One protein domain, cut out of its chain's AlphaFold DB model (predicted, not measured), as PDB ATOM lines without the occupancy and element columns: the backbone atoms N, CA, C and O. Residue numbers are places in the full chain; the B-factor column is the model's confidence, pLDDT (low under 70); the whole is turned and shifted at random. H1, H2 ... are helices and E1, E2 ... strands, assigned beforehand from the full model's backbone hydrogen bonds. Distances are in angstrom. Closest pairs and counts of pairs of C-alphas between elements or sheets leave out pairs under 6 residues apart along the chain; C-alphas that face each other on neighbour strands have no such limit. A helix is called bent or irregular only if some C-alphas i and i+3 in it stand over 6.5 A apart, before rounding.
ATOM      1  N   PHE A   4      39.359   8.579 -40.991       80.25
ATOM      2  CA  PHE A   4      38.588   9.127 -39.882       80.25
ATOM      3  C   PHE A   4      39.401  10.276 -39.301       80.25
ATOM      4  O   PHE A   4      40.459  10.040 -38.714       80.25
ATOM      5  N   ASP A   5      38.914  11.495 -39.481       78.56
ATOM      6  CA  ASP A   5      39.502  12.673 -38.861       78.56
ATOM      7  C   ASP A   5      38.654  13.044 -37.639       78.56
ATOM      8  O   ASP A   5      37.440  13.236 -37.725       78.56
ATOM      9  N   ALA A   6      39.287  13.077 -36.469       79.06
ATOM     10  CA  ALA A   6      38.602  13.289 -35.203       79.06
ATOM     11  C   ALA A   6      38.425  14.773 -34.841       79.06
ATOM     12  O   ALA A   6      37.729  15.059 -33.863       79.06
ATOM     13  N   HIS A   7      39.066  15.706 -35.555       81.69
ATOM     14  CA  HIS A   7      39.176  17.089 -35.101       81.69
ATOM     15  C   HIS A   7      39.409  18.096 -36.233       81.69
ATOM     16  O   HIS A   7      40.455  18.114 -36.876       81.69
ATOM     17  N   CYS A   8      38.478  19.035 -36.376       83.12
ATOM     18  CA  CYS A   8      38.574  20.150 -37.305       83.12
ATOM     19  C   CYS A   8      37.971  21.425 -36.696       83.12
ATOM     20  O   CYS A   8      36.828  21.422 -36.234       83.12
ATOM     21  N   ASP A   9      38.728  22.525 -36.758       84.25
ATOM     22  CA  ASP A   9      38.371  23.840 -36.200       84.25
ATOM     23  C   ASP A   9      37.650  24.758 -37.201       84.25
ATOM     24  O   ASP A   9      37.644  25.981 -37.058       84.25
ATOM     25  N   VAL A  10      37.044  24.205 -38.255       85.06
ATOM     26  CA  VAL A  10      36.354  25.009 -39.279       85.06
ATOM     27  C   VAL A  10      35.213  25.842 -38.691       85.06
ATOM     28  O   VAL A  10      35.019  26.973 -39.121       85.06
ATOM     29  N   LEU A  11      34.501  25.350 -37.671       87.25
ATOM     30  CA  LEU A  11      33.445  26.128 -37.008       87.25
ATOM     31  C   LEU A  11      33.994  27.389 -36.332       87.25
ATOM     32  O   LEU A  11      33.361  28.439 -36.378       87.25
ATOM     33  N   TYR A  12      35.195  27.307 -35.758       87.06
ATOM     34  CA  TYR A  12      35.876  28.473 -35.205       87.06
ATOM     35  C   TYR A  12      36.320  29.444 -36.305       87.06
ATOM     36  O   TYR A  12      36.159  30.650 -36.151       87.06
ATOM     37  N   GLN A  13      36.818  28.938 -37.436       83.75
ATOM     38  CA  GLN A  13      37.192  29.781 -38.580       83.75
ATOM     39  C   GLN A  13      35.976  30.529 -39.153       83.75
ATOM     40  O   GLN A  13      36.069  31.729 -39.386       83.75
ATOM     41  N   LEU A  14      34.826  29.855 -39.289       83.38
ATOM     42  CA  LEU A  14      33.553  30.464 -39.703       83.38
ATOM     43  C   LEU A  14      33.030  31.492 -38.690       83.38
ATOM     44  O   LEU A  14      32.405  32.474 -39.078       83.38
ATOM     45  N   PHE A  15      33.281  31.271 -37.399       84.44
ATOM     46  CA  PHE A  15      32.941  32.229 -36.349       84.44
ATOM     47  C   PHE A  15      33.839  33.476 -36.386       84.44
ATOM     48  O   PHE A  15      33.366  34.580 -36.134       84.44
ATOM     49  N   CYS A  16      35.128  33.323 -36.702       83.00
ATOM     50  CA  CYS A  16      36.047  34.453 -36.851       83.00
ATOM     51  C   CYS A  16      35.786  35.276 -38.116       83.00
ATOM     52  O   CYS A  16      36.034  36.481 -38.101       83.00
ATOM     53  N   ASP A  17      35.325  34.637 -39.189       80.12
ATOM     54  CA  ASP A  17      35.060  35.281 -40.472       80.12
ATOM     55  C   ASP A  17      33.820  34.661 -41.139       80.12
ATOM     56  O   ASP A  17      33.857  33.564 -41.710       80.12
ATOM     57  N   GLN A  18      32.693  35.372 -41.036       69.44
ATOM     58  CA  GLN A  18      31.385  34.896 -41.491       69.44
ATOM     59  C   GLN A  18      31.248  34.875 -43.023       69.44
ATOM     60  O   GLN A  18      30.401  34.129 -43.536       69.44
ATOM     61  N   ASP A  19      32.099  35.625 -43.736       66.75
ATOM     62  CA  ASP A  19      32.118  35.726 -45.202       66.75
ATOM     63  C   ASP A  19      32.862  34.550 -45.860       66.75
ATOM     64  O   ASP A  19      32.804  34.349 -47.079       66.75
ATOM     65  N   VAL A  20      33.532  33.711 -45.063       67.38
ATOM     66  CA  VAL A  20      34.217  32.516 -45.554       67.38
ATOM     67  C   VAL A  20      33.195  31.438 -45.922       67.38
ATOM     68  O   VAL A  20      32.415  30.956 -45.096       67.38
ATOM     69  N   SER A  21      33.222  31.015 -47.187       64.12
ATOM     70  CA  SER A  21      32.409  29.900 -47.676       64.12
ATOM     71  C   SER A  21      33.100  28.556 -47.430       64.12
ATOM     72  O   SER A  21      34.227  28.334 -47.883       64.12
ATOM     73  N   PHE A  22      32.382  27.637 -46.774       64.19
ATOM     74  CA  PHE A  22      32.812  26.252 -46.533       64.19
ATOM     75  C   PHE A  22      33.076  25.458 -47.825       64.19
ATOM     76  O   PHE A  22      33.854  24.502 -47.833       64.19
ATOM     77  N   GLU A  23      32.462  25.867 -48.935       59.53
ATOM     78  CA  GLU A  23      32.556  25.149 -50.207       59.53
ATOM     79  C   GLU A  23      33.889  25.381 -50.923       59.53
ATOM     80  O   GLU A  23      34.436  24.450 -51.508       59.53
ATOM     81  N   ARG A  24      34.417  26.613 -50.904       53.81
ATOM     82  CA  ARG A  24      35.495  27.014 -51.829       53.81
ATOM     83  C   ARG A  24      36.589  27.886 -51.247       53.81
ATOM     84  O   ARG A  24      37.509  28.244 -51.984       53.81
ATOM     85  N   SER A  25      36.527  28.248 -49.970       58.12
ATOM     86  CA  SER A  25      37.569  29.122 -49.450       58.12
ATOM     87  C   SER A  25      38.879  28.365 -49.262       58.12
ATOM     88  O   SER A  25      38.985  27.467 -48.430       58.12
ATOM     89  N   SER A  26      39.907  28.782 -49.999       54.44
ATOM     90  CA  SER A  26      41.289  28.317 -49.847       54.44
ATOM     91  C   SER A  26      41.904  28.668 -48.487       54.44
ATOM     92  O   SER A  26      43.000  28.208 -48.183       54.44
ATOM     93  N   SER A  27      41.229  29.497 -47.681       56.34
ATOM     94  CA  SER A  27      41.632  29.823 -46.309       56.34
ATOM     95  C   SER A  27      41.208  28.775 -45.276       56.34
ATOM     96  O   SER A  27      41.717  28.809 -44.157       56.34
ATOM     97  N   LEU A  28      40.305  27.851 -45.624       57.84
ATOM     98  CA  LEU A  28      39.858  26.809 -44.706       57.84
ATOM     99  C   LEU A  28      40.803  25.610 -44.745       57.84
ATOM    100  O   LEU A  28      41.081  25.055 -45.805       57.84
ATOM    101  N   HIS A  29      41.231  25.155 -43.565       59.03
ATOM    102  CA  HIS A  29      42.032  23.929 -43.432       59.03
ATOM    103  C   HIS A  29      41.318  22.683 -43.982       59.03
ATOM    104  O   HIS A  29      41.977  21.725 -44.379       59.03
ATOM    105  N   VAL A  30      39.982  22.692 -43.999       66.56
ATOM    106  CA  VAL A  30      39.148  21.599 -44.497       66.56
ATOM    107  C   VAL A  30      37.976  22.193 -45.274       66.56
ATOM    108  O   VAL A  30      37.150  22.907 -44.708       66.56
ATOM    109  N   THR A  31      37.898  21.881 -46.566       72.19
ATOM    110  CA  THR A  31      36.769  22.227 -47.440       72.19
ATOM    111  C   THR A  31      35.980  20.975 -47.804       72.19
ATOM    112  O   THR A  31      36.500  19.856 -47.737       72.19
ATOM    113  N   TYR A  32      34.729  21.153 -48.232       73.31
ATOM    114  CA  TYR A  32      33.904  20.045 -48.725       73.31
ATOM    115  C   TYR A  32      34.598  19.263 -49.859       73.31
ATOM    116  O   TYR A  32      34.682  18.032 -49.814       73.31
ATOM    117  N   ASP A  33      35.178  19.974 -50.831       72.19
ATOM    118  CA  ASP A  33      35.912  19.355 -51.940       72.19
ATOM    119  C   ASP A  33      37.175  18.622 -51.463       72.19
ATOM    120  O   ASP A  33      37.475  17.530 -51.951       72.19
ATOM    121  N   GLY A  34      37.884  19.176 -50.472       74.56
ATOM    122  CA  GLY A  34      39.053  18.542 -49.862       74.56
ATOM    123  C   GLY A  34      38.707  17.227 -49.161       74.56
ATOM    124  O   GLY A  34      39.388  16.222 -49.372       74.56
ATOM    125  N   LEU A  35      37.606  17.193 -48.402       76.50
ATOM    126  CA  LEU A  35      37.108  15.971 -47.755       76.50
ATOM    127  C   LEU A  35      36.767  14.885 -48.778       76.50
ATOM    128  O   LEU A  35      37.132  13.718 -48.598       76.50
ATOM    129  N   LYS A  36      36.107  15.278 -49.874       74.94
ATOM    130  CA  LYS A  36      35.727  14.371 -50.960       74.94
ATOM    131  C   LYS A  36      36.947  13.806 -51.688       74.94
ATOM    132  O   LYS A  36      37.001  12.602 -51.926       74.94
ATOM    133  N   GLN A  37      37.933  14.643 -52.012       76.31
ATOM    134  CA  GLN A  37      39.167  14.213 -52.684       76.31
ATOM    135  C   GLN A  37      40.036  13.318 -51.793       76.31
ATOM    136  O   GLN A  37      40.618  12.349 -52.278       76.31
ATOM    137  N   ALA A  38      40.097  13.603 -50.490       75.88
ATOM    138  CA  ALA A  38      40.864  12.815 -49.528       75.88
ATOM    139  C   ALA A  38      40.203  11.470 -49.161       75.88
ATOM    140  O   ALA A  38      40.843  10.626 -48.533       75.88
ATOM    141  N   GLY A  39      38.938  11.243 -49.539       75.81
ATOM    142  CA  GLY A  39      38.204  10.027 -49.176       75.81
ATOM    143  C   GLY A  39      37.932   9.924 -47.669       75.81
ATOM    144  O   GLY A  39      37.952   8.824 -47.102       75.81
ATOM    145  N   VAL A  40      37.717  11.067 -47.008       79.19
ATOM    146  CA  VAL A  40      37.356  11.119 -45.586       79.19
ATOM    147  C   VAL A  40      35.927  10.617 -45.418       79.19
ATOM    148  O   VAL A  40      35.001  11.105 -46.056       79.19
ATOM    149  N   THR A  41      35.750   9.628 -44.543       80.62
ATOM    150  CA  THR A  41      34.439   9.003 -44.297       80.62
ATOM    151  C   THR A  41      33.722   9.569 -43.080       80.62
ATOM    152  O   THR A  41      32.498   9.507 -43.003       80.62
ATOM    153  N   VAL A  42      34.474  10.104 -42.115       84.69
ATOM    154  CA  VAL A  42      33.929  10.764 -40.926       84.69
ATOM    155  C   VAL A  42      34.876  11.885 -40.524       84.69
ATOM    156  O   VAL A  42      36.088  11.671 -40.460       84.69
ATOM    157  N   GLN A  43      34.301  13.050 -40.235       86.75
ATOM    158  CA  GLN A  43      34.999  14.243 -39.775       86.75
ATOM    159  C   GLN A  43      34.386  14.713 -38.451       86.75
ATOM    160  O   GLN A  43      33.171  14.894 -38.351       86.75
ATOM    161  N   GLY A  44      35.223  14.925 -37.439       89.19
ATOM    162  CA  GLY A  44      34.851  15.624 -36.212       89.19
ATOM    163  C   GLY A  44      34.973  17.132 -36.400       89.19
ATOM    164  O   GLY A  44      36.035  17.606 -36.792       89.19
ATOM    165  N   PHE A  45      33.908  17.881 -36.112       90.25
ATOM    166  CA  PHE A  45      33.906  19.347 -36.111       90.25
ATOM    167  C   PHE A  45      33.861  19.845 -34.664       90.25
ATOM    168  O   PHE A  45      32.928  19.525 -33.926       90.25
ATOM    169  N   ALA A  46      34.889  20.580 -34.243       91.56
ATOM    170  CA  ALA A  46      35.033  21.025 -32.865       91.56
ATOM    171  C   ALA A  46      34.225  22.305 -32.605       91.56
ATOM    172  O   ALA A  46      34.337  23.287 -33.337       91.56
ATOM    173  N   ILE A  47      33.444  22.311 -31.521       93.19
ATOM    174  CA  ILE A  47      32.867  23.536 -30.957       93.19
ATOM    175  C   ILE A  47      33.898  24.098 -29.983       93.19
ATOM    176  O   ILE A  47      34.070  23.587 -28.875       93.19
ATOM    177  N   TYR A  48      34.609  25.133 -30.416       92.62
ATOM    178  CA  TYR A  48      35.672  25.758 -29.642       92.62
ATOM    179  C   TYR A  48      35.290  27.184 -29.257       92.62
ATOM    180  O   TYR A  48      35.198  28.064 -30.103       92.62
ATOM    181  N   ILE A  49      35.116  27.443 -27.960       92.69
ATOM    182  CA  ILE A  49      34.835  28.794 -27.471       92.69
ATOM    183  C   ILE A  49      36.163  29.484 -27.125       92.69
ATOM    184  O   ILE A  49      36.836  29.063 -26.174       92.69
ATOM    185  N   PRO A  50      36.559  30.550 -27.840       90.12
ATOM    186  CA  PRO A  50      37.822  31.218 -27.574       90.12
ATOM    187  C   PRO A  50      37.821  31.941 -26.219       90.12
ATOM    188  O   PRO A  50      36.813  32.467 -25.748       90.12
ATOM    189  N   LYS A  51      38.997  32.002 -25.580       90.00
ATOM    190  CA  LYS A  51      39.152  32.496 -24.196       90.00
ATOM    191  C   LYS A  51      38.736  33.957 -23.990       90.00
ATOM    192  O   LYS A  51      38.438  34.333 -22.859       90.00
ATOM    193  N   HIS A  52      38.737  34.765 -25.050       91.12
ATOM    194  CA  HIS A  52      38.337  36.172 -24.997       91.12
ATOM    195  C   HIS A  52      36.812  36.360 -24.899       91.12
ATOM    196  O   HIS A  52      36.357  37.453 -24.566       91.12
ATOM    197  N   VAL A  53      36.015  35.314 -25.156       91.75
ATOM    198  CA  VAL A  53      34.557  35.354 -24.992       91.75
ATOM    199  C   VAL A  53      34.212  35.391 -23.507       91.75
ATOM    200  O   VAL A  53      34.649  34.546 -22.710       91.75
ATOM    201  N   ARG A  54      33.386  36.376 -23.142       94.06
ATOM    202  CA  ARG A  54      32.912  36.566 -21.771       94.06
ATOM    203  C   ARG A  54      32.140  35.333 -21.287       94.06
ATOM    204  O   ARG A  54      31.384  34.774 -22.084       94.06
ATOM    205  N   PRO A  55      32.303  34.892 -20.024       93.31
ATOM    206  CA  PRO A  55      31.644  33.698 -19.490       93.31
ATOM    207  C   PRO A  55      30.142  33.609 -19.788       93.31
ATOM    208  O   PRO A  55      29.669  32.555 -20.207       93.31
ATOM    209  N   GLU A  56      29.429  34.723 -19.650       95.31
ATOM    210  CA  GLU A  56      27.992  34.860 -19.898       95.31
ATOM    211  C   GLU A  56      27.584  34.631 -21.363       95.31
ATOM    212  O   GLU A  56      26.468  34.195 -21.632       95.31
ATOM    213  N   SER A  57      28.490  34.864 -22.317       94.00
ATOM    214  CA  SER A  57      28.232  34.706 -23.755       94.00
ATOM    215  C   SER A  57      28.646  33.336 -24.293       94.00
ATOM    216  O   SER A  57      28.277  32.980 -25.408       94.00
ATOM    217  N   ARG A  58      29.398  32.539 -23.520       93.88
ATOM    218  CA  ARG A  58      29.977  31.264 -23.986       93.88
ATOM    219  C   ARG A  58      28.929  30.271 -24.473       93.88
ATOM    220  O   ARG A  58      29.168  29.569 -25.449       93.88
ATOM    221  N   PHE A  59      27.783  30.222 -23.799       95.62
ATOM    222  CA  PHE A  59      26.683  29.347 -24.192       95.62
ATOM    223  C   PHE A  59      26.109  29.745 -25.556       95.62
ATOM    224  O   PHE A  59      25.940  28.887 -26.414       95.62
ATOM    225  N   PHE A  60      25.893  31.041 -25.788       95.19
ATOM    226  CA  PHE A  60      25.392  31.545 -27.068       95.19
ATOM    227  C   PHE A  60      26.386  31.321 -28.207       95.19
ATOM    228  O   PHE A  60      25.980  30.869 -29.268       95.19
ATOM    229  N   VAL A  61      27.685  31.527 -27.966       93.50
ATOM    230  CA  VAL A  61      28.725  31.229 -28.966       93.50
ATOM    231  C   VAL A  61      28.748  29.739 -29.321       93.50
ATOM    232  O   VAL A  61      28.908  29.384 -30.484       93.50
ATOM    233  N   ALA A  62      28.549  28.844 -28.347       95.06
ATOM    234  CA  ALA A  62      28.434  27.417 -28.644       95.06
ATOM    235  C   ALA A  62      27.202  27.092 -29.501       95.06
ATOM    236  O   ALA A  62      27.307  26.259 -30.397       95.06
ATOM    237  N   LEU A  63      26.058  27.734 -29.239       95.69
ATOM    238  CA  LEU A  63      24.857  27.573 -30.063       95.69
ATOM    239  C   LEU A  63      25.082  28.083 -31.488       95.69
ATOM    240  O   LEU A  63      24.786  27.363 -32.430       95.69
ATOM    241  N   GLU A  64      25.709  29.245 -31.646       93.06
ATOM    242  CA  GLU A  64      26.038  29.806 -32.958       93.06
ATOM    243  C   GLU A  64      26.954  28.871 -33.770       93.06
ATOM    244  O   GLU A  64      26.737  28.646 -34.958       93.06
ATOM    245  N   MET A  65      27.933  28.226 -33.124       92.94
ATOM    246  CA  MET A  65      28.752  27.200 -33.787       92.94
ATOM    247  C   MET A  65      27.949  25.963 -34.205       92.94
ATOM    248  O   MET A  65      28.254  25.351 -35.230       92.94
ATOM    249  N   ILE A  66      26.937  25.580 -33.423       94.38
ATOM    250  CA  ILE A  66      26.020  24.495 -33.786       94.38
ATOM    251  C   ILE A  66      25.168  24.910 -34.987       94.38
ATOM    252  O   ILE A  66      24.996  24.106 -35.904       94.38
ATOM    253  N   ASP A  67      24.693  26.151 -35.022       93.62
ATOM    254  CA  ASP A  67      23.918  26.677 -36.143       93.62
ATOM    255  C   ASP A  67      24.765  26.672 -37.423       93.62
ATOM    256  O   ASP A  67      24.348  26.090 -38.426       93.62
ATOM    257  N   TYR A  68      26.021  27.139 -37.371       90.25
ATOM    258  CA  TYR A  68      26.954  27.027 -38.503       90.25
ATOM    259  C   TYR A  68      27.167  25.587 -38.969       90.25
ATOM    260  O   TYR A  68      27.238  25.332 -40.175       90.25
ATOM    261  N   PHE A  69      27.248  24.630 -38.043       92.25
ATOM    262  CA  PHE A  69      27.355  23.223 -38.406       92.25
ATOM    263  C   PHE A  69      26.139  22.756 -39.216       92.25
ATOM    264  O   PHE A  69      26.301  22.139 -40.270       92.25
ATOM    265  N   TYR A  70      24.918  23.070 -38.786       92.56
ATOM    266  CA  TYR A  70      23.728  22.643 -39.522       92.56
ATOM    267  C   TYR A  70      23.533  23.409 -40.837       92.56
ATOM    268  O   TYR A  70      23.249  22.792 -41.864       92.56
ATOM    269  N   GLU A  71      23.727  24.725 -40.829       90.69
ATOM    270  CA  GLU A  71      23.439  25.594 -41.973       90.69
ATOM    271  C   GLU A  71      24.494  25.538 -43.073       90.69
ATOM    272  O   GLU A  71      24.143  25.630 -44.249       90.69
ATOM    273  N   LYS A  72      25.777  25.387 -42.722       86.38
ATOM    274  CA  LYS A  72      26.883  25.444 -43.693       86.38
ATOM    275  C   LYS A  72      27.494  24.079 -44.007       86.38
ATOM    276  O   LYS A  72      28.033  23.910 -45.099       86.38
ATOM    277  N   ILE A  73      27.426  23.116 -43.078       87.38
ATOM    278  CA  ILE A  73      28.058  21.795 -43.240       87.38
ATOM    279  C   ILE A  73      27.018  20.719 -43.559       87.38
ATOM    280  O   ILE A  73      27.131  20.049 -44.580       87.38
ATOM    281  N   VAL A  74      25.997  20.540 -42.716       89.75
ATOM    282  CA  VAL A  74      24.985  19.476 -42.903       89.75
ATOM    283  C   VAL A  74      24.077  19.744 -44.103       89.75
ATOM    284  O   VAL A  74      23.576  18.799 -44.706       89.75
ATOM    285  N   SER A  75      23.886  21.010 -44.471       88.31
ATOM    286  CA  SER A  75      23.139  21.413 -45.668       88.31
ATOM    287  C   SER A  75      23.797  20.971 -46.982       88.31
ATOM    288  O   SER A  75      23.128  20.942 -48.015       88.31
ATOM    289  N   GLN A  76      25.084  20.603 -46.956       84.75
ATOM    290  CA  GLN A  76      25.812  20.162 -48.137       84.75
ATOM    291  C   GLN A  76      25.314  18.793 -48.620       84.75
ATOM    292  O   GLN A  76      25.053  17.893 -47.809       84.75
ATOM    293  N   PRO A  77      25.233  18.574 -49.944       79.19
ATOM    294  CA  PRO A  77      24.835  17.284 -50.486       79.19
ATOM    295  C   PRO A  77      25.794  16.187 -50.005       79.19
ATOM    296  O   PRO A  77      27.008  16.373 -49.960       79.19
ATOM    297  N   ASN A  78      25.260  15.016 -49.659       82.06
ATOM    298  CA  ASN A  78      26.015  13.861 -49.142       82.06
ATOM    299  C   ASN A  78      26.654  14.039 -47.754       82.06
ATOM    300  O   ASN A  78      27.391  13.156 -47.316       82.06
ATOM    301  N   MET A  79      26.368  15.130 -47.038       86.00
ATOM    302  CA  MET A  79      26.756  15.257 -45.636       86.00
ATOM    303  C   MET A  79      25.643  14.727 -44.730       86.00
ATOM    304  O   MET A  79      24.460  14.996 -44.938       86.00
ATOM    305  N   LYS A  80      26.008  13.954 -43.705       89.00
ATOM    306  CA  LYS A  80      25.048  13.410 -42.740       89.00
ATOM    307  C   LYS A  80      25.593  13.513 -41.324       89.00
ATOM    308  O   LYS A  80      26.736  13.153 -41.057       89.00
ATOM    309  N   VAL A  81      24.741  13.946 -40.396       91.31
ATOM    310  CA  VAL A  81      25.075  13.944 -38.970       91.31
ATOM    311  C   VAL A  81      25.137  12.510 -38.464       91.31
ATOM    312  O   VAL A  81      24.172  11.758 -38.587       91.31
ATOM    313  N   VAL A  82      26.255  12.155 -37.840       88.94
ATOM    314  CA  VAL A  82      26.410  10.888 -37.130       88.94
ATOM    315  C   VAL A  82      26.165  11.127 -35.648       88.94
ATOM    316  O   VAL A  82      26.937  11.822 -34.991       88.94
ATOM    317  N   ARG A  83      25.127  10.495 -35.092       86.75
ATOM    318  CA  ARG A  83      24.826  10.582 -33.646       86.75
ATOM    319  C   ARG A  83      25.118   9.298 -32.882       86.75
ATOM    320  O   ARG A  83      25.074   9.277 -31.654       86.75
TER     321      ARG A  83
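This is residues 4 to 83 of the 94 residues of the protein "Membrane dipeptidase (Peptidase family M19)" of Anoxybacillus sp. BCO1 (UniProt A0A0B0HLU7). What shape is this? The short helix H1 packs steeply tilted on residues 65 to 69 of the long helix H3, and a small ribbon of two parallel strands, E1 and E2, lies off the first end of H1, where E1 leads into it. H2 is a small outlying helix near the beginning of E2, after a long loop. What is the make-up? There are 80 residues printed, with three named helices and two named strands in the order E1, H1, H2, E2, H3, class mixed. The whole is compact, with a radius of gyration of the C-alphas of 12.8 A and spans of 40 by 29 by 20 A.

How do the strands pair? E1, residues 4 to 8, and E2, residues 40 to 45, are parallel at 29 degrees, with N 44 and O 5 at 2.8 A, within hydrogen-bond range. With H1, residues 10 to 16, and H2, residues 32 to 38, they form a strand-helix-strand unit, parallel strands joined through helices, with a right-handed crossover. What meets H3, residues 55 to 74? Its residues 65 to 69 alone touch H1, opposite ways at a steep tilt of 55 degrees; the closest C-alphas, of Leu 11 and Met 65, are 5.8 A apart. H2 and H3 are only just apart, at 8.2 A. Are the helix backbones complete? Each O i to N i+4 pair is within hydrogen-bond range in H1 and H2, and 13 of 16 in H3.

Where are the anchors? E1 begins at C-alpha 4 (38.588, 9.127, -39.882), and H3 ends at C-alpha 74 (24.985, 19.476, -42.903). How long are the elements? H3 measures 28.2 A and is irregular, C-alphas 56 and 59 being 7.1 A apart; E2 measures 13.0 A.

How far does it reach? The C-alphas farthest apart, of Gln 37 and Glu 56, are 40.3 A apart. Is it unbroken and confident? The printed part has no cut; the link from H1 to H2 is long, 15 residues, and residues 18 to 30 have pLDDT under 70.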